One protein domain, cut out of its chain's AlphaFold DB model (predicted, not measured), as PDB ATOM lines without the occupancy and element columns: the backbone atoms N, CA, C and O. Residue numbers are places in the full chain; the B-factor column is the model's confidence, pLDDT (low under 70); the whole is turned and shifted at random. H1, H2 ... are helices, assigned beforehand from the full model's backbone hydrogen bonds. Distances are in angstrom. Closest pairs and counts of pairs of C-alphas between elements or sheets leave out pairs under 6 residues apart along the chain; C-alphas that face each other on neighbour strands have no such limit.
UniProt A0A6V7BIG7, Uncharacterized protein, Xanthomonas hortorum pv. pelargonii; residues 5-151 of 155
ATOM      1  N   LEU A   5     -25.231 -33.065 -27.491       93.31
ATOM      2  CA  LEU A   5     -24.955 -32.553 -28.834       93.31
ATOM      3  C   LEU A   5     -23.928 -33.396 -29.588       93.31
ATOM      4  O   LEU A   5     -24.190 -33.758 -30.731       93.31
ATOM      5  N   GLN A   6     -22.821 -33.788 -28.948       92.38
ATOM      6  CA  GLN A   6     -21.818 -34.663 -29.574       92.38
ATOM      7  C   GLN A   6     -22.433 -35.998 -30.026       92.38
ATOM      8  O   GLN A   6     -22.151 -36.490 -31.120       92.38
ATOM      9  N   GLY A   7     -23.323 -36.578 -29.211       93.25
ATOM     10  CA  GLY A   7     -24.050 -37.797 -29.578       93.25
ATOM     11  C   GLY A   7     -24.937 -37.608 -30.813       93.25
ATOM     12  O   GLY A   7     -24.943 -38.449 -31.716       93.25
ATOM     13  N   MET A   8     -25.654 -36.485 -30.885       95.00
ATOM     14  CA  MET A   8     -26.518 -36.156 -32.021       95.00
ATOM     15  C   MET A   8     -25.721 -35.835 -33.290       95.00
ATOM     16  O   MET A   8     -26.083 -36.334 -34.356       95.00
ATOM     17  N   ASN A   9     -24.629 -35.071 -33.183       94.62
ATOM     18  CA  ASN A   9     -23.737 -34.740 -34.298       94.62
ATOM     19  C   ASN A   9     -23.172 -36.013 -34.935       94.62
ATOM     20  O   ASN A   9     -23.274 -36.196 -36.147       94.62
ATOM     21  N   ARG A  10     -22.689 -36.960 -34.122       93.75
ATOM     22  CA  ARG A  10     -22.194 -38.252 -34.617       93.75
ATOM     23  C   ARG A  10     -23.270 -39.045 -35.361       93.75
ATOM     24  O   ARG A  10     -23.001 -39.604 -36.423       93.75
ATOM     25  N   ARG A  11     -24.489 -39.093 -34.821       94.38
ATOM     26  CA  ARG A  11     -25.604 -39.804 -35.461       94.38
ATOM     27  C   ARG A  11     -26.040 -39.131 -36.768       94.38
ATOM     28  O   ARG A  11     -26.406 -39.819 -37.716       94.38
ATOM     29  N   LEU A  12     -25.954 -37.803 -36.848       95.31
ATOM     30  CA  LEU A  12     -26.184 -37.056 -38.086       95.31
ATOM     31  C   LEU A  12     -25.110 -37.332 -39.137       95.31
ATOM     32  O   LEU A  12     -25.468 -37.517 -40.293       95.31
ATOM     33  N   ILE A  13     -23.835 -37.429 -38.753       93.69
ATOM     34  CA  ILE A  13     -22.751 -37.806 -39.676       93.69
ATOM     35  C   ILE A  13     -23.046 -39.167 -40.318       93.69
ATOM     36  O   ILE A  13     -22.950 -39.301 -41.534       93.69
ATOM     37  N   GLN A  14     -23.487 -40.151 -39.527       92.38
ATOM     38  CA  GLN A  14     -23.863 -41.475 -40.039       92.38
ATOM     39  C   GLN A  14     -25.049 -41.416 -41.017       92.38
ATOM     40  O   GLN A  14     -25.037 -42.085 -42.048       92.38
ATOM     41  N   LEU A  15     -26.066 -40.601 -40.715       94.38
ATOM     42  CA  LEU A  15     -27.230 -40.433 -41.589       94.38
ATOM     43  C   LEU A  15     -26.928 -39.602 -42.843       94.38
ATOM     44  O   LEU A  15     -27.593 -39.791 -43.858       94.38
ATOM     45  N   ASN A  16     -25.934 -38.710 -42.808       93.94
ATOM     46  CA  ASN A  16     -25.588 -37.865 -43.949       93.94
ATOM     47  C   ASN A  16     -25.123 -38.699 -45.149       93.94
ATOM     48  O   ASN A  16     -25.493 -38.377 -46.272       93.94
ATOM     49  N   THR A  17     -24.396 -39.801 -44.940       92.56
ATOM     50  CA  THR A  17     -24.000 -40.700 -46.038       92.56
ATOM     51  C   THR A  17     -25.219 -41.259 -46.776       92.56
ATOM     52  O   THR A  17     -25.274 -41.212 -48.003       92.56
ATOM     53  N   GLN A  18     -26.224 -41.736 -46.034       94.50
ATOM     54  CA  GLN A  18     -27.464 -42.254 -46.621       94.50
ATOM     55  C   GLN A  18     -28.287 -41.141 -47.273       94.50
ATOM     56  O   GLN A  18     -28.791 -41.324 -48.376       94.50
ATOM     57  N   TYR A  19     -28.379 -39.981 -46.617       96.38
ATOM     58  CA  TYR A  19     -29.030 -38.794 -47.164       96.38
ATOM     59  C   TYR A  19     -28.438 -38.419 -48.524       96.38
ATOM     60  O   TYR A  19     -29.191 -38.308 -49.483       96.38
ATOM     61  N   HIS A  20     -27.111 -38.298 -48.628       95.75
ATOM     62  CA  HIS A  20     -26.444 -37.931 -49.875       95.75
ATOM     63  C   HIS A  20     -26.694 -38.961 -50.974       95.75
ATOM     64  O   HIS A  20     -27.093 -38.581 -52.071       95.75
ATOM     65  N   ALA A  21     -26.548 -40.254 -50.670       96.31
ATOM     66  CA  ALA A  21     -26.814 -41.320 -51.633       96.31
ATOM     67  C   ALA A  21     -28.255 -41.273 -52.171       96.31
ATOM     68  O   ALA A  21     -28.465 -41.379 -53.379       96.31
ATOM     69  N   ILE A  22     -29.235 -41.069 -51.284       97.12
ATOM     70  CA  ILE A  22     -30.644 -40.925 -51.663       97.12
ATOM     71  C   ILE A  22     -30.826 -39.667 -52.511       97.12
ATOM     72  O   ILE A  22     -31.308 -39.767 -53.632       97.12
ATOM     73  N   THR A  23     -30.417 -38.489 -52.031       96.12
ATOM     74  CA  THR A  23     -30.666 -37.222 -52.736       96.12
ATOM     75  C   THR A  23     -30.004 -37.171 -54.108       96.12
ATOM     76  O   THR A  23     -30.601 -36.653 -55.046       96.12
ATOM     77  N   THR A  24     -28.806 -37.748 -54.249       97.38
ATOM     78  CA  THR A  24     -28.132 -37.877 -55.546       97.38
ATOM     79  C   THR A  24     -28.931 -38.769 -56.486       97.38
ATOM     80  O   THR A  24     -29.127 -38.404 -57.639       97.38
ATOM     81  N   ARG A  25     -29.443 -39.906 -56.000       96.81
ATOM     82  CA  ARG A  25     -30.274 -40.802 -56.808       96.81
ATOM     83  C   ARG A  25     -31.575 -40.132 -57.254       96.81
ATOM     84  O   ARG A  25     -31.896 -40.191 -58.431       96.81
ATOM     85  N   LEU A  26     -32.280 -39.459 -56.342       97.50
ATOM     86  CA  LEU A  26     -33.518 -38.735 -56.659       97.50
ATOM     87  C   LEU A  26     -33.303 -37.666 -57.732       97.50
ATOM     88  O   LEU A  26     -34.147 -37.507 -58.607       97.50
ATOM     89  N   PHE A  27     -32.170 -36.963 -57.665       97.00
ATOM     90  CA  PHE A  27     -31.792 -35.968 -58.660       97.00
ATOM     91  C   PHE A  27     -31.491 -36.600 -60.025       97.00
ATOM     92  O   PHE A  27     -32.025 -36.143 -61.026       97.00
ATOM     93  N   LEU A  28     -30.673 -37.658 -60.068       97.88
ATOM     94  CA  LEU A  28     -30.278 -38.318 -61.322       97.88
ATOM     95  C   LEU A  28     -31.436 -39.046 -62.017       97.88
ATOM     96  O   LEU A  28     -31.466 -39.121 -63.239       97.88
ATOM     97  N   GLU A  29     -32.356 -39.612 -61.240       97.38
ATOM     98  CA  GLU A  29     -33.513 -40.362 -61.744       97.38
ATOM     99  C   GLU A  29     -34.757 -39.473 -61.928       97.38
ATOM    100  O   GLU A  29     -35.808 -39.988 -62.299       97.38
ATOM    101  N   GLU A  30     -34.660 -38.170 -61.629       96.44
ATOM    102  CA  GLU A  30     -35.753 -37.185 -61.695       96.44
ATOM    103  C   GLU A  30     -37.073 -37.673 -61.068       96.44
ATOM    104  O   GLU A  30     -38.171 -37.462 -61.586       96.44
ATOM    105  N   ARG A  31     -36.977 -38.343 -59.914       96.56
ATOM    106  CA  ARG A  31     -38.135 -38.949 -59.244       96.56
ATOM    107  C   ARG A  31     -38.282 -38.526 -57.794       96.56
ATOM    108  O   ARG A  31     -37.356 -38.054 -57.138       96.56
ATOM    109  N   GLN A  32     -39.470 -38.788 -57.259       95.88
ATOM    110  CA  GLN A  32     -39.749 -38.627 -55.837       95.88
ATOM    111  C   GLN A  32     -39.175 -39.776 -55.000       95.88
ATOM    112  O   GLN A  32     -38.897 -40.874 -55.498       95.88
ATOM    113  N   ALA A  33     -39.001 -39.504 -53.706       95.38
ATOM    114  CA  ALA A  33     -38.511 -40.474 -52.740       95.38
ATOM    115  C   ALA A  33     -39.489 -41.638 -52.573       95.38
ATOM    116  O   ALA A  33     -40.685 -41.448 -52.353       95.38
ATOM    117  N   MET A  34     -38.959 -42.861 -52.599       96.06
ATOM    118  CA  MET A  34     -39.735 -44.040 -52.227       96.06
ATOM    119  C   MET A  34     -40.048 -43.998 -50.725       96.06
ATOM    120  O   MET A  34     -39.263 -43.436 -49.957       96.06
ATOM    121  N   PRO A  35     -41.110 -44.666 -50.237       97.06
ATOM    122  CA  PRO A  35     -41.470 -44.632 -48.816       97.06
ATOM    123  C   PRO A  35     -40.329 -45.011 -47.858       97.06
ATOM    124  O   PRO A  35     -40.237 -44.478 -46.756       97.06
ATOM    125  N   GLN A  36     -39.437 -45.920 -48.263       94.50
ATOM    126  CA  GLN A  36     -38.272 -46.313 -47.462       94.50
ATOM    127  C   GLN A  36     -37.195 -45.219 -47.419       94.50
ATOM    128  O   GLN A  36     -36.640 -44.949 -46.357       94.50
ATOM    129  N   GLU A  37     -36.940 -44.559 -48.550       96.69
ATOM    130  CA  GLU A  37     -36.013 -43.428 -48.649       96.69
ATOM    131  C   GLU A  37     -36.556 -42.230 -47.859       96.69
ATOM    132  O   GLU A  37     -35.831 -41.630 -47.065       96.69
ATOM    133  N   GLN A  38     -37.860 -41.955 -47.978       97.38
ATOM    134  CA  GLN A  38     -38.536 -40.889 -47.244       97.38
ATOM    135  C   GLN A  38     -38.395 -41.058 -45.726       97.38
ATOM    136  O   GLN A  38     -38.109 -40.088 -45.031       97.38
ATOM    137  N   ARG A  39     -38.492 -42.288 -45.195       95.75
ATOM    138  CA  ARG A  39     -38.269 -42.552 -43.759       95.75
ATOM    139  C   ARG A  39     -36.875 -42.126 -43.295       95.75
ATOM    140  O   ARG A  39     -36.746 -41.585 -42.197       95.75
ATOM    141  N   VAL A  40     -35.841 -42.356 -44.107       95.62
ATOM    142  CA  VAL A  40     -34.460 -41.957 -43.786       95.62
ATOM    143  C   VAL A  40     -34.323 -40.433 -43.812       95.62
ATOM    144  O   VAL A  40     -33.753 -39.853 -42.882       95.62
ATOM    145  N   LEU A  41     -34.888 -39.778 -44.832       96.56
ATOM    146  CA  LEU A  41     -34.908 -38.315 -44.938       96.56
ATOM    147  C   LEU A  41     -35.627 -37.681 -43.735       96.56
ATOM    148  O   LEU A  41     -35.083 -36.782 -43.087       96.56
ATOM    149  N   ASP A  42     -36.796 -38.207 -43.368       96.75
ATOM    150  CA  ASP A  42     -37.580 -37.754 -42.217       96.75
ATOM    151  C   ASP A  42     -36.834 -37.969 -40.900       96.75
ATOM    152  O   ASP A  42     -36.797 -37.077 -40.050       96.75
ATOM    153  N   GLN A  43     -36.201 -39.132 -40.720       96.19
ATOM    154  CA  GLN A  43     -35.397 -39.420 -39.534       96.19
ATOM    155  C   GLN A  43     -34.249 -38.416 -39.390       96.19
ATOM    156  O   GLN A  43     -34.019 -37.891 -38.295       96.19
ATOM    157  N   ARG A  44     -33.547 -38.117 -40.488       96.88
ATOM    158  CA  ARG A  44     -32.463 -37.132 -40.516       96.88
ATOM    159  C   ARG A  44     -32.982 -35.731 -40.202       96.88
ATOM    160  O   ARG A  44     -32.377 -35.042 -39.380       96.88
ATOM    161  N   ASN A  45     -34.108 -35.326 -40.783       96.62
ATOM    162  CA  ASN A  45     -34.705 -34.009 -40.551       96.62
ATOM    163  C   ASN A  45     -35.197 -33.839 -39.108       96.62
ATOM    164  O   ASN A  45     -34.898 -32.823 -38.479       96.62
ATOM    165  N   ARG A  46     -35.854 -34.854 -38.533       97.44
ATOM    166  CA  ARG A  46     -36.263 -34.854 -37.115       97.44
ATOM    167  C   ARG A  46     -35.060 -34.756 -36.182       97.44
ATOM    168  O   ARG A  46     -35.079 -33.977 -35.229       97.44
ATOM    169  N   LEU A  47     -33.998 -35.513 -36.464       96.94
ATOM    170  CA  LEU A  47     -32.775 -35.463 -35.667       96.94
ATOM    171  C   LEU A  47     -32.086 -34.095 -35.774       96.94
ATOM    172  O   LEU A  47     -31.620 -33.568 -34.766       96.94
ATOM    173  N   LEU A  48     -32.058 -33.503 -36.971       96.75
ATOM    174  CA  LEU A  48     -31.503 -32.172 -37.202       96.75
ATOM    175  C   LEU A  48     -32.293 -31.097 -36.447       96.75
ATOM    176  O   LEU A  48     -31.680 -30.300 -35.743       96.75
ATOM    177  N   ALA A  49     -33.626 -31.121 -36.527       97.19
ATOM    178  CA  ALA A  49     -34.492 -30.193 -35.804       97.19
ATOM    179  C   ALA A  49     -34.280 -30.292 -34.286       97.19
ATOM    180  O   ALA A  49     -34.062 -29.279 -33.619       97.19
ATOM    181  N   ARG A  50     -34.240 -31.516 -33.741       96.94
ATOM    182  CA  ARG A  50     -33.982 -31.724 -32.310       96.94
ATOM    183  C   ARG A  50     -32.592 -31.232 -31.902       96.94
ATOM    184  O   ARG A  50     -32.451 -30.649 -30.831       96.94
ATOM    185  N   ARG A  51     -31.572 -31.455 -32.737       96.94
ATOM    186  CA  ARG A  51     -30.188 -31.034 -32.466       96.94
ATOM    187  C   ARG A  51     -30.085 -29.515 -32.444       96.94
ATOM    188  O   ARG A  51     -29.467 -28.980 -31.532       96.94
ATOM    189  N   ASN A  52     -30.745 -28.837 -33.381       96.50
ATOM    190  CA  ASN A  52     -30.806 -27.378 -33.418       96.50
ATOM    191  C   ASN A  52     -31.526 -26.820 -32.183       96.50
ATOM    192  O   ASN A  52     -30.989 -25.936 -31.529       96.50
ATOM    193  N   GLN A  53     -32.664 -27.402 -31.789       96.56
ATOM    194  CA  GLN A  53     -33.381 -26.990 -30.578       96.56
ATOM    195  C   GLN A  53     -32.502 -27.099 -29.320       96.56
ATOM    196  O   GLN A  53     -32.434 -26.165 -28.522       96.56
ATOM    197  N   VAL A  54     -31.816 -28.236 -29.145       95.75
ATOM    198  CA  VAL A  54     -30.911 -28.457 -28.006       95.75
ATOM    199  C   VAL A  54     -29.739 -27.480 -28.049       95.75
ATOM    200  O   VAL A  54     -29.430 -26.873 -27.028       95.75
ATOM    201  N   ARG A  55     -29.117 -27.299 -29.218       96.56
ATOM    202  CA  ARG A  55     -28.011 -26.357 -29.432       96.56
ATOM    203  C   ARG A  55     -28.406 -24.943 -29.044       96.56
ATOM    204  O   ARG A  55     -27.680 -24.302 -28.294       96.56
ATOM    205  N   ASP A  56     -29.540 -24.472 -29.549       96.44
ATOM    206  CA  ASP A  56     -29.975 -23.092 -29.358       96.44
ATOM    207  C   ASP A  56     -30.322 -22.833 -27.888       96.44
ATOM    208  O   ASP A  56     -29.858 -21.840 -27.330       96.44
ATOM    209  N   SER A  57     -31.009 -23.783 -27.243       95.50
ATOM    210  CA  SER A  57     -31.351 -23.707 -25.814       95.50
ATOM    211  C   SER A  57     -30.107 -23.742 -24.919       95.50
ATOM    212  O   SER A  57     -29.990 -22.954 -23.985       95.50
ATOM    213  N   GLN A  58     -29.154 -24.639 -25.201       95.19
ATOM    214  CA  GLN A  58     -27.908 -24.738 -24.432       95.19
ATOM    215  C   GLN A  58     -27.053 -23.486 -24.596       95.19
ATOM    216  O   GLN A  58     -26.575 -22.929 -23.611       95.19
ATOM    217  N   LEU A  59     -26.889 -23.012 -25.831       96.25
ATOM    218  CA  LEU A  59     -26.109 -21.813 -26.108       96.25
ATOM    219  C   LEU A  59     -26.738 -20.571 -25.475       96.25
ATOM    220  O   LEU A  59     -26.021 -19.719 -24.962       96.25
ATOM    221  N   GLU A  60     -28.064 -20.455 -25.498       96.94
ATOM    222  CA  GLU A  60     -28.775 -19.373 -24.819       96.94
ATOM    223  C   GLU A  60     -28.583 -19.416 -23.308       96.94
ATOM    224  O   GLU A  60     -28.154 -18.414 -22.738       96.94
ATOM    225  N   PHE A  61     -28.797 -20.577 -22.689       95.94
ATOM    226  CA  PHE A  61     -28.593 -20.758 -21.256       95.94
ATOM    227  C   PHE A  61     -27.171 -20.373 -20.827       95.94
ATOM    228  O   PHE A  61     -27.000 -19.577 -19.906       95.94
ATOM    229  N   LEU A  62     -26.143 -20.882 -21.518       96.06
ATOM    230  CA  LEU A  62     -24.747 -20.590 -21.185       96.06
ATOM    231  C   LEU A  62     -24.416 -19.100 -21.338       96.06
ATOM    232  O   LEU A  62     -23.718 -18.534 -20.498       96.06
ATOM    233  N   LEU A  63     -24.924 -18.454 -22.392       96.62
ATOM    234  CA  LEU A  63     -24.715 -17.024 -22.611       96.62
ATOM    235  C   LEU A  63     -25.408 -16.169 -21.546       96.62
ATOM    236  O   LEU A  63     -24.809 -15.205 -21.083       96.62
ATOM    237  N   GLN A  64     -26.636 -16.513 -21.152       95.75
ATOM    238  CA  GLN A  64     -27.367 -15.798 -20.102       95.75
ATOM    239  C   GLN A  64     -26.711 -15.992 -18.731       95.75
ATOM    240  O   GLN A  64     -26.506 -15.025 -18.002       95.75
ATOM    241  N   ALA A  65     -26.321 -17.221 -18.402       94.69
ATOM    242  CA  ALA A  65     -25.715 -17.539 -17.116       94.69
ATOM    243  C   ALA A  65     -24.321 -16.905 -16.942       94.69
ATOM    244  O   ALA A  65     -23.956 -16.516 -15.835       94.69
ATOM    245  N   LEU A  66     -23.557 -16.745 -18.031       93.88
ATOM    246  CA  LEU A  66     -22.260 -16.056 -18.020       93.88
ATOM    247  C   LEU A  66     -22.353 -14.554 -18.338       93.88
ATOM    248  O   LEU A  66     -21.332 -13.867 -18.281       93.88
ATOM    249  N   ALA A  67     -23.543 -14.017 -18.626       91.62
ATOM    250  CA  ALA A  67     -23.751 -12.601 -18.937       91.62
ATOM    251  C   ALA A  67     -23.205 -11.620 -17.878       91.62
ATOM    252  O   ALA A  67     -22.705 -10.568 -18.277       91.62
ATOM    253  N   PRO A  68     -23.200 -11.920 -16.559       89.56
ATOM    254  CA  PRO A  68     -22.581 -11.032 -15.568       89.56
ATOM    255  C   PRO A  68     -21.103 -10.713 -15.855       89.56
ATOM    256  O   PRO A  68     -20.625  -9.624 -15.536       89.56
ATOM    257  N   LEU A  69     -20.386 -11.611 -16.543       87.94
ATOM    258  CA  LEU A  69     -18.993 -11.396 -16.943       87.94
ATOM    259  C   LEU A  69     -18.839 -10.354 -18.063       87.94
ATOM    260  O   LEU A  69     -17.726  -9.915 -18.364       87.94
ATOM    261  N   GLU A  70     -19.932  -9.917 -18.692       85.75
ATOM    262  CA  GLU A  70     -19.911  -8.825 -19.670       85.75
ATOM    263  C   GLU A  70     -19.507  -7.495 -19.030       85.75
ATOM    264  O   GLU A  70     -18.766  -6.715 -19.636       85.75
ATOM    265  N   GLN A  71     -19.922  -7.289 -17.780       72.69
ATOM    266  CA  GLN A  71     -19.774  -6.038 -17.035       72.69
ATOM    267  C   GLN A  71     -18.388  -5.883 -16.384       72.69
ATOM    268  O   GLN A  71     -18.024  -4.798 -15.934       72.69
ATOM    269  N   VAL A  72     -17.585  -6.952 -16.379       62.94
ATOM    270  CA  VAL A  72     -16.260  -7.018 -15.738       62.94
ATOM    271  C   VAL A  72     -15.262  -6.019 -16.330       62.94
ATOM    272  O   VAL A  72     -14.409  -5.521 -15.597       62.94
ATOM    273  N   ASP A  73     -15.403  -5.666 -17.612       55.88
ATOM    274  CA  ASP A  73     -14.405  -4.895 -18.367       55.88
ATOM    275  C   ASP A  73     -14.897  -3.559 -18.915       55.88
ATOM    276  O   ASP A  73     -14.112  -2.919 -19.599       55.88
ATOM    277  N   ALA A  74     -16.125  -3.094 -18.647       48.56
ATOM    278  CA  ALA A  74     -16.525  -1.770 -19.135       48.56
ATOM    279  C   ALA A  74     -15.513  -0.728 -18.605       48.56
ATOM    280  O   ALA A  74     -15.428  -0.540 -17.380       48.56
ATOM    281  N   PRO A  75     -14.662  -0.129 -19.466       48.28
ATOM    282  CA  PRO A  75     -13.833   0.969 -19.024       48.28
ATOM    283  C   PRO A  75     -14.814   2.087 -18.705       48.28
ATOM    284  O   PRO A  75     -15.708   2.375 -19.505       48.28
ATOM    285  N   THR A  76     -14.693   2.667 -17.515       49.88
ATOM    286  CA  THR A  76     -15.400   3.900 -17.182       49.88
ATOM    287  C   THR A  76     -15.118   4.856 -18.333       49.88
ATOM    288  O   THR A  76     -13.955   5.154 -18.614       49.88
ATOM    289  N   THR A  77     -16.150   5.208 -19.097       44.69
ATOM    290  CA  THR A  77     -15.980   6.040 -20.286       44.69
ATOM    291  C   THR A  77     -15.294   7.325 -19.835       44.69
ATOM    292  O   THR A  77     -15.591   7.836 -18.760       44.69
ATOM    293  N   THR A  78     -14.355   7.858 -20.609       47.28
ATOM    294  CA  THR A  78     -13.605   9.083 -20.273       47.28
ATOM    295  C   THR A  78     -14.510  10.270 -19.904       47.28
ATOM    296  O   THR A  78     -14.079  11.153 -19.172       47.28
ATOM    297  N   ALA A  79     -15.785  10.251 -20.310       49.03
ATOM    298  CA  ALA A  79     -16.824  11.182 -19.867       49.03
ATOM    299  C   ALA A  79     -17.167  11.098 -18.358       49.03
ATOM    300  O   ALA A  79     -17.387  12.135 -17.732       49.03
ATOM    301  N   ASP A  80     -17.145   9.907 -17.746       48.69
ATOM    302  CA  ASP A  80     -17.352   9.715 -16.299       48.69
ATOM    303  C   ASP A  80     -16.149  10.200 -15.476       48.69
ATOM    304  O   ASP A  80     -16.289  10.586 -14.320       48.69
ATOM    305  N   LEU A  81     -14.940  10.190 -16.041       50.47
ATOM    306  CA  LEU A  81     -13.742  10.689 -15.353       50.47
ATOM    307  C   LEU A  81     -13.692  12.221 -15.287       50.47
ATOM    308  O   LEU A  81     -13.058  12.763 -14.389       50.47
ATOM    309  N   LEU A  82     -14.374  12.913 -16.204       53.75
ATOM    310  CA  LEU A  82     -14.373  14.379 -16.284       53.75
ATOM    311  C   LEU A  82     -15.390  15.051 -15.348       53.75
ATOM    312  O   LEU A  82     -15.284  16.247 -15.100       53.75
ATOM    313  N   THR A  83     -16.366  14.306 -14.826       56.69
ATOM    314  CA  THR A  83     -17.488  14.847 -14.034       56.69
ATOM    315  C   THR A  83     -17.497  14.405 -12.572       56.69
ATOM    316  O   THR A  83     -18.244  14.966 -11.775       56.69
ATOM    317  N   ASN A  84     -16.676  13.425 -12.191       56.81
ATOM    318  CA  ASN A  84     -16.747  12.817 -10.868       56.81
ATOM    319  C   ASN A  84     -15.608  13.260  -9.947       56.81
ATOM    320  O   ASN A  84     -14.442  13.300 -10.343       56.81
ATOM    321  N   THR A  85     -15.940  13.526  -8.684       64.00
ATOM    322  CA  THR A  85     -14.940  13.823  -7.658       64.00
ATOM    323  C   THR A  85     -14.080  12.585  -7.372       64.00
ATOM    324  O   THR A  85     -14.513  11.446  -7.559       64.00
ATOM    325  N   HIS A  86     -12.840  12.787  -6.911       63.19
ATOM    326  CA  HIS A  86     -11.898  11.698  -6.608       63.19
ATOM    327  C   HIS A  86     -12.500  10.628  -5.667       63.19
ATOM    328  O   HIS A  86     -12.257   9.434  -5.846       63.19
ATOM    329  N   ASN A  87     -13.360  11.043  -4.728       68.69
ATOM    330  CA  ASN A  87     -14.049  10.151  -3.790       68.69
ATOM    331  C   ASN A  87     -15.078   9.234  -4.475       68.69
ATOM    332  O   ASN A  87     -15.139   8.045  -4.157       68.69
ATOM    333  N   ASP A  88     -15.828   9.735  -5.460       71.56
ATOM    334  CA  ASP A  88     -16.816   8.932  -6.198       71.56
ATOM    335  C   ASP A  88     -16.140   7.875  -7.082       71.56
ATOM    336  O   ASP A  88     -16.619   6.746  -7.218       71.56
ATOM    337  N   ALA A  89     -14.985   8.218  -7.661       69.12
ATOM    338  CA  ALA A  89     -14.185   7.282  -8.442       69.12
ATOM    339  C   ALA A  89     -13.636   6.135  -7.574       69.12
ATOM    340  O   ALA A  89     -13.710   4.971  -7.980       69.12
ATOM    341  N   MET A  90     -13.145   6.446  -6.368       74.38
ATOM    342  CA  MET A  90     -12.675   5.448  -5.400       74.38
ATOM    343  C   MET A  90     -13.804   4.540  -4.905       74.38
ATOM    344  O   MET A  90     -13.639   3.319  -4.877       74.38
ATOM    345  N   HIS A  91     -14.974   5.102  -4.588       75.69
ATOM    346  CA  HIS A  91     -16.126   4.313  -4.155       75.69
ATOM    347  C   HIS A  91     -16.589   3.331  -5.245       75.69
ATOM    348  O   HIS A  91     -16.758   2.138  -4.981       75.69
ATOM    349  N   ARG A  92     -16.701   3.786  -6.501       75.75
ATOM    350  CA  ARG A  92     -17.055   2.907  -7.629       75.75
ATOM    351  C   ARG A  92     -16.014   1.818  -7.881       75.75
ATOM    352  O   ARG A  92     -16.388   0.676  -8.150       75.75
ATOM    353  N   ALA A  93     -14.723   2.138  -7.774       75.25
ATOM    354  CA  ALA A  93     -13.656   1.148  -7.902       75.25
ATOM    355  C   ALA A  93     -13.746   0.069  -6.808       75.25
ATOM    356  O   ALA A  93     -13.604  -1.121  -7.099       75.25
ATOM    357  N   HIS A  94     -14.056   0.470  -5.572       77.38
ATOM    358  CA  HIS A  94     -14.238  -0.447  -4.451       77.38
ATOM    359  C   HIS A  94     -15.452  -1.371  -4.641       77.38
ATOM    360  O   HIS A  94     -15.315  -2.592  -4.551       77.38
ATOM    361  N   VAL A  95     -16.615  -0.817  -4.999       80.06
ATOM    362  CA  VAL A  95     -17.831  -1.601  -5.289       80.06
ATOM    363  C   VAL A  95     -17.590  -2.589  -6.436       80.06
ATOM    364  O   VAL A  95     -17.969  -3.758  -6.342       80.06
ATOM    365  N   ARG A  96     -16.886  -2.161  -7.492       79.81
ATOM    366  CA  ARG A  96     -16.494  -3.037  -8.605       79.81
ATOM    367  C   ARG A  96     -15.588  -4.174  -8.137       79.81
ATOM    368  O   ARG A  96     -15.820  -5.317  -8.518       79.81
ATOM    369  N   SER A  97     -14.588  -3.893  -7.303       80.69
ATOM    370  CA  SER A  97     -13.699  -4.920  -6.746       80.69
ATOM    371  C   SER A  97     -14.467  -5.969  -5.930       80.69
ATOM    372  O   SER A  97     -14.270  -7.169  -6.132       80.69
ATOM    373  N   LEU A  98     -15.406  -5.539  -5.081       83.38
ATOM    374  CA  LEU A  98     -16.264  -6.444  -4.309       83.38
ATOM    375  C   LEU A  98     -17.122  -7.337  -5.215       83.38
ATOM    376  O   LEU A  98     -17.174  -8.550  -5.006       83.38
ATOM    377  N   ALA A  99     -17.742  -6.765  -6.251       83.38
ATOM    378  CA  ALA A  99     -18.544  -7.521  -7.211       83.38
ATOM    379  C   ALA A  99     -17.705  -8.563  -7.973       83.38
ATOM    380  O   ALA A  99     -18.136  -9.704  -8.145       83.38
ATOM    381  N   LEU A 100     -16.484  -8.203  -8.384       83.25
ATOM    382  CA  LEU A 100     -15.547  -9.120  -9.037       83.25
ATOM    383  C   LEU A 100     -15.151 -10.282  -8.118       83.25
ATOM    384  O   LEU A 100     -15.194 -11.434  -8.545       83.25
ATOM    385  N   ASN A 101     -14.843 -10.002  -6.852       82.38
ATOM    386  CA  ASN A 101     -14.516 -11.039  -5.873       82.38
ATOM    387  C   ASN A 101     -15.706 -11.969  -5.592       82.38
ATOM    388  O   ASN A 101     -15.526 -13.185  -5.493       82.38
ATOM    389  N   ALA A 102     -16.923 -11.424  -5.511       85.44
ATOM    390  CA  ALA A 102     -18.140 -12.218  -5.352       85.44
ATOM    391  C   ALA A 102     -18.387 -13.136  -6.563       85.44
ATOM    392  O   ALA A 102     -18.704 -14.312  -6.391       85.44
ATOM    393  N   MET A 103     -18.180 -12.632  -7.785       86.25
ATOM    394  CA  MET A 103     -18.288 -13.432  -9.008       86.25
ATOM    395  C   MET A 103     -17.220 -14.531  -9.082       86.25
ATOM    396  O   MET A 103     -17.539 -15.663  -9.431       86.25
ATOM    397  N   ALA A 104     -15.975 -14.230  -8.711       83.75
ATOM    398  CA  ALA A 104     -14.878 -15.197  -8.719       83.75
ATOM    399  C   ALA A 104     -15.098 -16.365  -7.742       83.75
ATOM    400  O   ALA A 104     -14.708 -17.495  -8.024       83.75
ATOM    401  N   ARG A 105     -15.739 -16.095  -6.598       87.56
ATOM    402  CA  ARG A 105     -16.068 -17.093  -5.566       87.56
ATOM    403  C   ARG A 105     -17.432 -17.761  -5.778       87.56
ATOM    404  O   ARG A 105     -17.828 -18.602  -4.974       87.56
ATOM    405  N   SER A 106     -18.162 -17.397  -6.831       90.12
ATOM    406  CA  SER A 106     -19.484 -17.953  -7.110       90.12
ATOM    407  C   SER A 106     -19.380 -19.398  -7.596       90.12
ATOM    408  O   SER A 106     -18.900 -19.671  -8.698       90.12
ATOM    409  N   THR A 107     -19.901 -20.331  -6.799       90.19
ATOM    410  CA  THR A 107     -20.016 -21.747  -7.178       90.19
ATOM    411  C   THR A 107     -20.890 -21.931  -8.416       90.19
ATOM    412  O   THR A 107     -20.548 -22.716  -9.294       90.19
ATOM    413  N   CYS A 108     -21.962 -21.145  -8.541       91.44
ATOM    414  CA  CYS A 108     -22.848 -21.166  -9.703       91.44
ATOM    415  C   CYS A 108     -22.098 -20.808 -11.000       91.44
ATOM    416  O   CYS A 108     -22.176 -21.547 -11.982       91.44
ATOM    417  N   LEU A 109     -21.299 -19.731 -11.005       92.00
ATOM    418  CA  LEU A 109     -20.501 -19.370 -12.186       92.00
ATOM    419  C   LEU A 109     -19.437 -20.427 -12.504       92.00
ATOM    420  O   LEU A 109     -19.235 -20.743 -13.678       92.00
ATOM    421  N   ALA A 110     -18.807 -21.017 -11.485       93.56
ATOM    422  CA  ALA A 110     -17.848 -22.105 -11.670       93.56
ATOM    423  C   ALA A 110     -18.487 -23.345 -12.321       93.56
ATOM    424  O   ALA A 110     -17.906 -23.955 -13.223       93.56
ATOM    425  N   GLU A 111     -19.700 -23.710 -11.902       94.75
ATOM    426  CA  GLU A 111     -20.451 -24.819 -12.487       94.75
ATOM    427  C   GLU A 111     -20.845 -24.542 -13.935       94.75
ATOM    428  O   GLU A 111     -20.605 -25.384 -14.804       94.75
ATOM    429  N   VAL A 112     -21.392 -23.356 -14.216       94.88
ATOM    430  CA  VAL A 112     -21.769 -22.941 -15.574       94.88
ATOM    431  C   VAL A 112     -20.547 -22.919 -16.492       94.88
ATOM    432  O   VAL A 112     -20.622 -23.405 -17.619       94.88
ATOM    433  N   PHE A 113     -19.409 -22.418 -16.013       94.75
ATOM    434  CA  PHE A 113     -18.154 -22.431 -16.758       94.75
ATOM    435  C   PHE A 113     -17.714 -23.860 -17.115       94.75
ATOM    436  O   PHE A 113     -17.457 -24.150 -18.283       94.75
ATOM    437  N   ARG A 114     -17.720 -24.784 -16.146       94.38
ATOM    438  CA  ARG A 114     -17.413 -26.206 -16.381       94.38
ATOM    439  C   ARG A 114     -18.391 -26.846 -17.372       94.38
ATOM    440  O   ARG A 114     -17.987 -27.651 -18.212       94.38
ATOM    441  N   HIS A 115     -19.676 -26.491 -17.308       93.88
ATOM    442  CA  HIS A 115     -20.661 -26.929 -18.298       93.88
ATOM    443  C   HIS A 115     -20.349 -26.388 -19.696       93.88
ATOM    444  O   HIS A 115     -20.420 -27.154 -20.660       93.88
ATOM    445  N   ALA A 116     -19.959 -25.117 -19.807       94.94
ATOM    446  CA  ALA A 116     -19.550 -24.514 -21.069       94.94
ATOM    447  C   ALA A 116     -18.322 -25.222 -21.661       94.94
ATOM    448  O   ALA A 116     -18.335 -25.536 -22.847       94.94
ATOM    449  N   GLU A 117     -17.311 -25.557 -20.849       94.50
ATOM    450  CA  GLU A 117     -16.123 -26.301 -21.304       94.50
ATOM    451  C   GLU A 117     -16.479 -27.667 -21.897       94.50
ATOM    452  O   GLU A 117     -15.998 -28.018 -22.971       94.50
ATOM    453  N   VAL A 118     -17.373 -28.419 -21.252       93.25
ATOM    454  CA  VAL A 118     -17.794 -29.745 -21.742       93.25
ATOM    455  C   VAL A 118     -18.669 -29.651 -23.001       93.25
ATOM    456  O   VAL A 118     -18.693 -30.577 -23.817       93.25
ATOM    457  N   GLN A 119     -19.444 -28.575 -23.152       93.00
ATOM    458  CA  GLN A 119     -20.408 -28.429 -24.246       93.00
ATOM    459  C   GLN A 119     -19.846 -27.713 -25.479       93.00
ATOM    460  O   GLN A 119     -20.425 -27.869 -26.556       93.00
ATOM    461  N   LEU A 120     -18.737 -26.976 -25.348       94.19
ATOM    462  CA  LEU A 120     -18.194 -26.115 -26.402       94.19
ATOM    463  C   LEU A 120     -17.933 -26.866 -27.712       94.19
ATOM    464  O   LEU A 120     -18.421 -26.432 -28.753       94.19
ATOM    465  N   ASP A 121     -17.265 -28.018 -27.655       92.25
ATOM    466  CA  ASP A 121     -16.967 -28.820 -28.850       92.25
ATOM    467  C   ASP A 121     -18.255 -29.253 -29.566       92.25
ATOM    468  O   ASP A 121     -18.414 -29.093 -30.775       92.25
ATOM    469  N   GLY A 122     -19.240 -29.739 -28.799       92.31
ATOM    470  CA  GLY A 122     -20.530 -30.162 -29.349       92.31
ATOM    471  C   GLY A 122     -21.311 -29.008 -29.983       92.31
ATOM    472  O   GLY A 122     -21.985 -29.205 -30.996       92.31
ATOM    473  N   LEU A 123     -21.205 -27.807 -29.408       94.56
ATOM    474  CA  LEU A 123     -21.791 -26.586 -29.952       94.56
ATOM    475  C   LEU A 123     -21.098 -26.164 -31.257       94.56
ATOM    476  O   LEU A 123     -21.791 -25.880 -32.237       94.56
ATOM    477  N   GLN A 124     -19.766 -26.197 -31.310       93.19
ATOM    478  CA  GLN A 124     -18.983 -25.864 -32.508       93.19
ATOM    479  C   GLN A 124     -19.291 -26.807 -33.680       93.19
ATOM    480  O   GLN A 124     -19.537 -26.358 -34.797       93.19
ATOM    481  N   GLU A 125     -19.390 -28.107 -33.413       91.94
ATOM    482  CA  GLU A 125     -19.741 -29.124 -34.412       91.94
ATOM    483  C   GLU A 125     -21.207 -29.048 -34.886       91.94
ATOM    484  O   GLU A 125     -21.584 -29.637 -35.902       91.94
ATOM    485  N   SER A 126     -22.073 -28.337 -34.158       90.00
ATOM    486  CA  SER A 126     -23.518 -28.294 -34.421       90.00
ATOM    487  C   SER A 126     -23.968 -27.158 -35.353       90.00
ATOM    488  O   SER A 126     -25.167 -26.871 -35.438       90.00
ATOM    489  N   ALA A 127     -23.028 -26.512 -36.055       88.44
ATOM    490  CA  ALA A 127     -23.279 -25.330 -36.886       88.44
ATOM    491  C   ALA A 127     -24.004 -24.210 -36.112       88.44
ATOM    492  O   ALA A 127     -24.927 -23.571 -36.622       88.44
ATOM    493  N   ALA A 128     -23.643 -24.025 -34.838       91.56
ATOM    494  CA  ALA A 128     -24.119 -22.900 -34.046       91.56
ATOM    495  C   ALA A 128     -23.666 -21.567 -34.668       91.56
ATOM    496  O   ALA A 128     -22.590 -21.522 -35.267       91.56
ATOM    497  N   PRO A 129     -24.432 -20.470 -34.508       93.50
ATOM    498  CA  PRO A 129     -24.029 -19.166 -35.027       93.50
ATOM    499  C   PRO A 129     -22.647 -18.755 -34.500       93.50
ATOM    500  O   PRO A 129     -22.457 -18.643 -33.285       93.50
ATOM    501  N   CYS A 130     -21.694 -18.513 -35.408       92.62
ATOM    502  CA  CYS A 130     -20.294 -18.243 -35.065       92.62
ATOM    503  C   CYS A 130     -20.149 -17.091 -34.061       92.62
ATOM    504  O   CYS A 130     -19.408 -17.206 -33.087       92.62
ATOM    505  N   GLU A 131     -20.913 -16.011 -34.238       94.56
ATOM    506  CA  GLU A 131     -20.902 -14.847 -33.344       94.56
ATOM    507  C   GLU A 131     -21.255 -15.205 -31.895       94.56
ATOM    508  O   GLU A 131     -20.633 -14.711 -30.951       94.56
ATOM    509  N   ARG A 132     -22.224 -16.107 -31.703       95.81
ATOM    510  CA  ARG A 132     -22.657 -16.558 -30.375       95.81
ATOM    511  C   ARG A 132     -21.619 -17.471 -29.726       95.81
ATOM    512  O   ARG A 132     -21.395 -17.360 -28.523       95.81
ATOM    513  N   ILE A 133     -20.945 -18.315 -30.508       96.69
ATOM    514  CA  ILE A 133     -19.823 -19.134 -30.022       96.69
ATOM    515  C   ILE A 133     -18.646 -18.249 -29.602       96.69
ATOM    516  O   ILE A 133     -18.130 -18.407 -28.498       96.69
ATOM    517  N   LEU A 134     -18.275 -17.266 -30.424       95.25
ATOM    518  CA  LEU A 134     -17.225 -16.299 -30.092       95.25
ATOM    519  C   LEU A 134     -17.580 -15.481 -28.848       95.25
ATOM    520  O   LEU A 134     -16.720 -15.175 -28.022       95.25
ATOM    521  N   LYS A 135     -18.856 -15.116 -28.685       95.56
ATOM    522  CA  LYS A 135     -19.352 -14.474 -27.465       95.56
ATOM    523  C   LYS A 135     -19.152 -15.379 -26.244       95.56
ATOM    524  O   LYS A 135     -18.562 -14.928 -25.266       95.56
ATOM    525  N   LEU A 136     -19.554 -16.648 -26.321       96.56
ATOM    526  CA  LEU A 136     -19.371 -17.616 -25.238       96.56
ATOM    527  C   LEU A 136     -17.887 -17.796 -24.874       96.56
ATOM    528  O   LEU A 136     -17.530 -17.694 -23.703       96.56
ATOM    529  N   GLN A 137     -17.012 -17.979 -25.866       95.62
ATOM    530  CA  GLN A 137     -15.567 -18.121 -25.649       95.62
ATOM    531  C   GLN A 137     -14.953 -16.890 -24.970       95.62
ATOM    532  O   GLN A 137     -14.126 -17.035 -24.069       95.62
ATOM    533  N   ARG A 138     -15.386 -15.675 -25.342       95.12
ATOM    534  CA  ARG A 138     -14.955 -14.438 -24.667       95.12
ATOM    535  C   ARG A 138     -15.375 -14.412 -23.198       95.12
ATOM    536  O   ARG A 138     -14.556 -14.068 -22.351       95.12
ATOM    537  N   LEU A 139     -16.610 -14.806 -22.882       94.50
ATOM    538  CA  LEU A 139     -17.089 -14.879 -21.494       94.50
ATOM    539  C   LEU A 139     -16.311 -15.917 -20.680       94.50
ATOM    540  O   LEU A 139     -15.868 -15.625 -19.571       94.50
ATOM    541  N   MET A 140     -16.067 -17.096 -21.255       94.75
ATOM    542  CA  MET A 140     -15.236 -18.130 -20.637       94.75
ATOM    543  C   MET A 140     -13.812 -17.630 -20.364       94.75
ATOM    544  O   MET A 140     -13.266 -17.872 -19.289       94.75
ATOM    545  N   GLN A 141     -13.213 -16.890 -21.301       93.12
ATOM    546  CA  GLN A 141     -11.885 -16.315 -21.106       93.12
ATOM    547  C   GLN A 141     -11.873 -15.270 -19.984       93.12
ATOM    548  O   GLN A 141     -10.964 -15.278 -19.155       93.12
ATOM    549  N   ARG A 142     -12.902 -14.418 -19.902       91.12
ATOM    550  CA  ARG A 142     -13.053 -13.453 -18.802       91.12
ATOM    551  C   ARG A 142     -13.171 -14.139 -17.450       91.12
ATOM    552  O   ARG A 142     -12.525 -13.702 -16.500       91.12
ATOM    553  N   TYR A 143     -13.929 -15.233 -17.372       92.19
ATOM    554  CA  TYR A 143     -14.004 -16.041 -16.157       92.19
ATOM    555  C   TYR A 143     -12.628 -16.583 -15.751       92.19
ATOM    556  O   TYR A 143     -12.231 -16.437 -14.598       92.19
ATOM    557  N   ARG A 144     -11.857 -17.140 -16.697       91.25
ATOM    558  CA  ARG A 144     -10.489 -17.629 -16.433       91.25
ATOM    559  C   ARG A 144      -9.583 -16.529 -15.887       91.25
ATOM    560  O   ARG A 144      -8.869 -16.754 -14.913       91.25
ATOM    561  N   THR A 145      -9.625 -15.336 -16.480       89.00
ATOM    562  CA  THR A 145      -8.851 -14.183 -15.999       89.00
ATOM    563  C   THR A 145      -9.285 -13.751 -14.599       89.00
ATOM    564  O   THR A 145      -8.434 -13.460 -13.760       89.00
ATOM    565  N   LEU A 146     -10.591 -13.734 -14.332       87.19
ATOM    566  CA  LEU A 146     -11.144 -13.396 -13.024       87.19
ATOM    567  C   LEU A 146     -10.694 -14.396 -11.947       87.19
ATOM    568  O   LEU A 146     -10.164 -13.983 -10.917       87.19
ATOM    569  N   ALA A 147     -10.829 -15.697 -12.215       86.06
ATOM    570  CA  ALA A 147     -10.418 -16.763 -11.305       86.06
ATOM    571  C   ALA A 147      -8.901 -16.751 -11.035       86.06
ATOM    572  O   ALA A 147      -8.470 -16.924  -9.894       86.06
ATOM    573  N   ALA A 148      -8.078 -16.487 -12.056       84.38
ATOM    574  CA  ALA A 148      -6.627 -16.385 -11.894       84.38
ATOM    575  C   ALA A 148      -6.214 -15.208 -10.990       84.38
ATOM    576  O   ALA A 148      -5.294 -15.346 -10.185       84.38
ATOM    577  N   ARG A 149      -6.913 -14.066 -11.078       77.81
ATOM    578  CA  ARG A 149      -6.653 -12.894 -10.222       77.81
ATOM    579  C   ARG A 149      -6.931 -13.173  -8.749       77.81
ATOM    580  O   ARG A 149      -6.189 -12.692  -7.902       77.81
ATOM    581  N   THR A 150      -7.950 -13.970  -8.435       66.25
ATOM    582  CA  THR A 150      -8.273 -14.298  -7.039       66.25
ATOM    583  C   THR A 150      -7.317 -15.296  -6.393       66.25
ATOM    584  O   THR A 150      -7.142 -15.236  -5.186       66.25
ATOM    585  N   VAL A 151      -6.653 -16.159  -7.170       59.50
ATOM    586  CA  VAL A 151      -5.635 -17.097  -6.649       59.50
ATOM    587  C   VAL A 151      -4.292 -16.394  -6.382       59.50
ATOM    588  O   VAL A 151      -3.503 -16.848  -5.561       59.50
TER     589      VAL A 151
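This is residues 5 to 151 of the 155 residues of an uncharacterized protein of Xanthomonas hortorum pv. pelargonii (UniProt A0A6V7BIG7). Two helical hairpins, H1 with H2 and H6 with H7, are set nearly end to end in a long, thin model, and the long helix H2 reaches from the first hairpin to the second. Beyond the second hairpin an arm of H3, H4 and H5 goes out and folds back, and residues 82 to 88 stick out at its tip. The printed part has 147 residues with seven named helices, H1 to H7 in order, and no named strand; its class is all helix. It is extended, with a radius of gyration of the C-alphas of 23.5 A, and spans 79 by 32 by 17 A.

H1, residues 5 to 28, and H2, residues 35 to 65, form a hairpin; they touch, closest at the C-alphas of Leu 15 and Arg 44, 6.3 A, at a tilt of 36 degrees, only just steep. H3, residues 67 to 73, and H2 meet only through their link. H4, residues 78 to 83, touches no helix; H5, residues 86 to 104, is close to it but not clearly touching, with the C-alphas of Leu 81 and Ala 89 7.7 A apart. H6, residues 107 to 124, touches H1 with residues 119 to 123 alone, closest at the C-alphas of Gln 6 and Gly 122, 4.7 A. H2 touches H6 with residues 55 to 65 alone, closest at the C-alphas of Arg 55 and Leu 123, 6.2 A. The hub is H7, residues 130 to 151, which touches four helices: H6, its hairpin partner, closest at the C-alphas of Phe 113 and Met 140, 6.5 A; H2, at Leu 63 and Leu 136, 6.0 A; H3, at Leu 69 and Leu 139, 6.0 A; and H5, about perpendicular at 79 degrees, at Ala 104 and Ala 147, 5.4 A. H1, H2, H6 and H7 form an up and down bundle, each running against the one before it. Every O i to N i+4 pair is within hydrogen-bond range in H5 and H7, against 18 of 20 in H1, 26 of 27 in H2, 1 of 2 in H4, 12 of 14 in H6 and 0 of 3 in H3, where 2 of 4 O i to N i+3 pairs are.

H1 begins at C-alpha 5 (-24.955, -32.553, -28.834), is 33.4 A long and has a kink of 35 degrees near residue 16. H2 is 44.6 A long, H5 27.1 A and H6 25.7 A, with a kink of 42 degrees near residue 118. H7 is 32.0 A long and ends at C-alpha 151 (-5.635, -17.097, -6.649).

The C-alphas farthest apart, of Glu 29 and Asn 87, are 79.3 A apart. The printed part has no cut and no long link. Its mean pLDDT is 87.5; residues 72 to 87, 89, 150 and 151 are under 70.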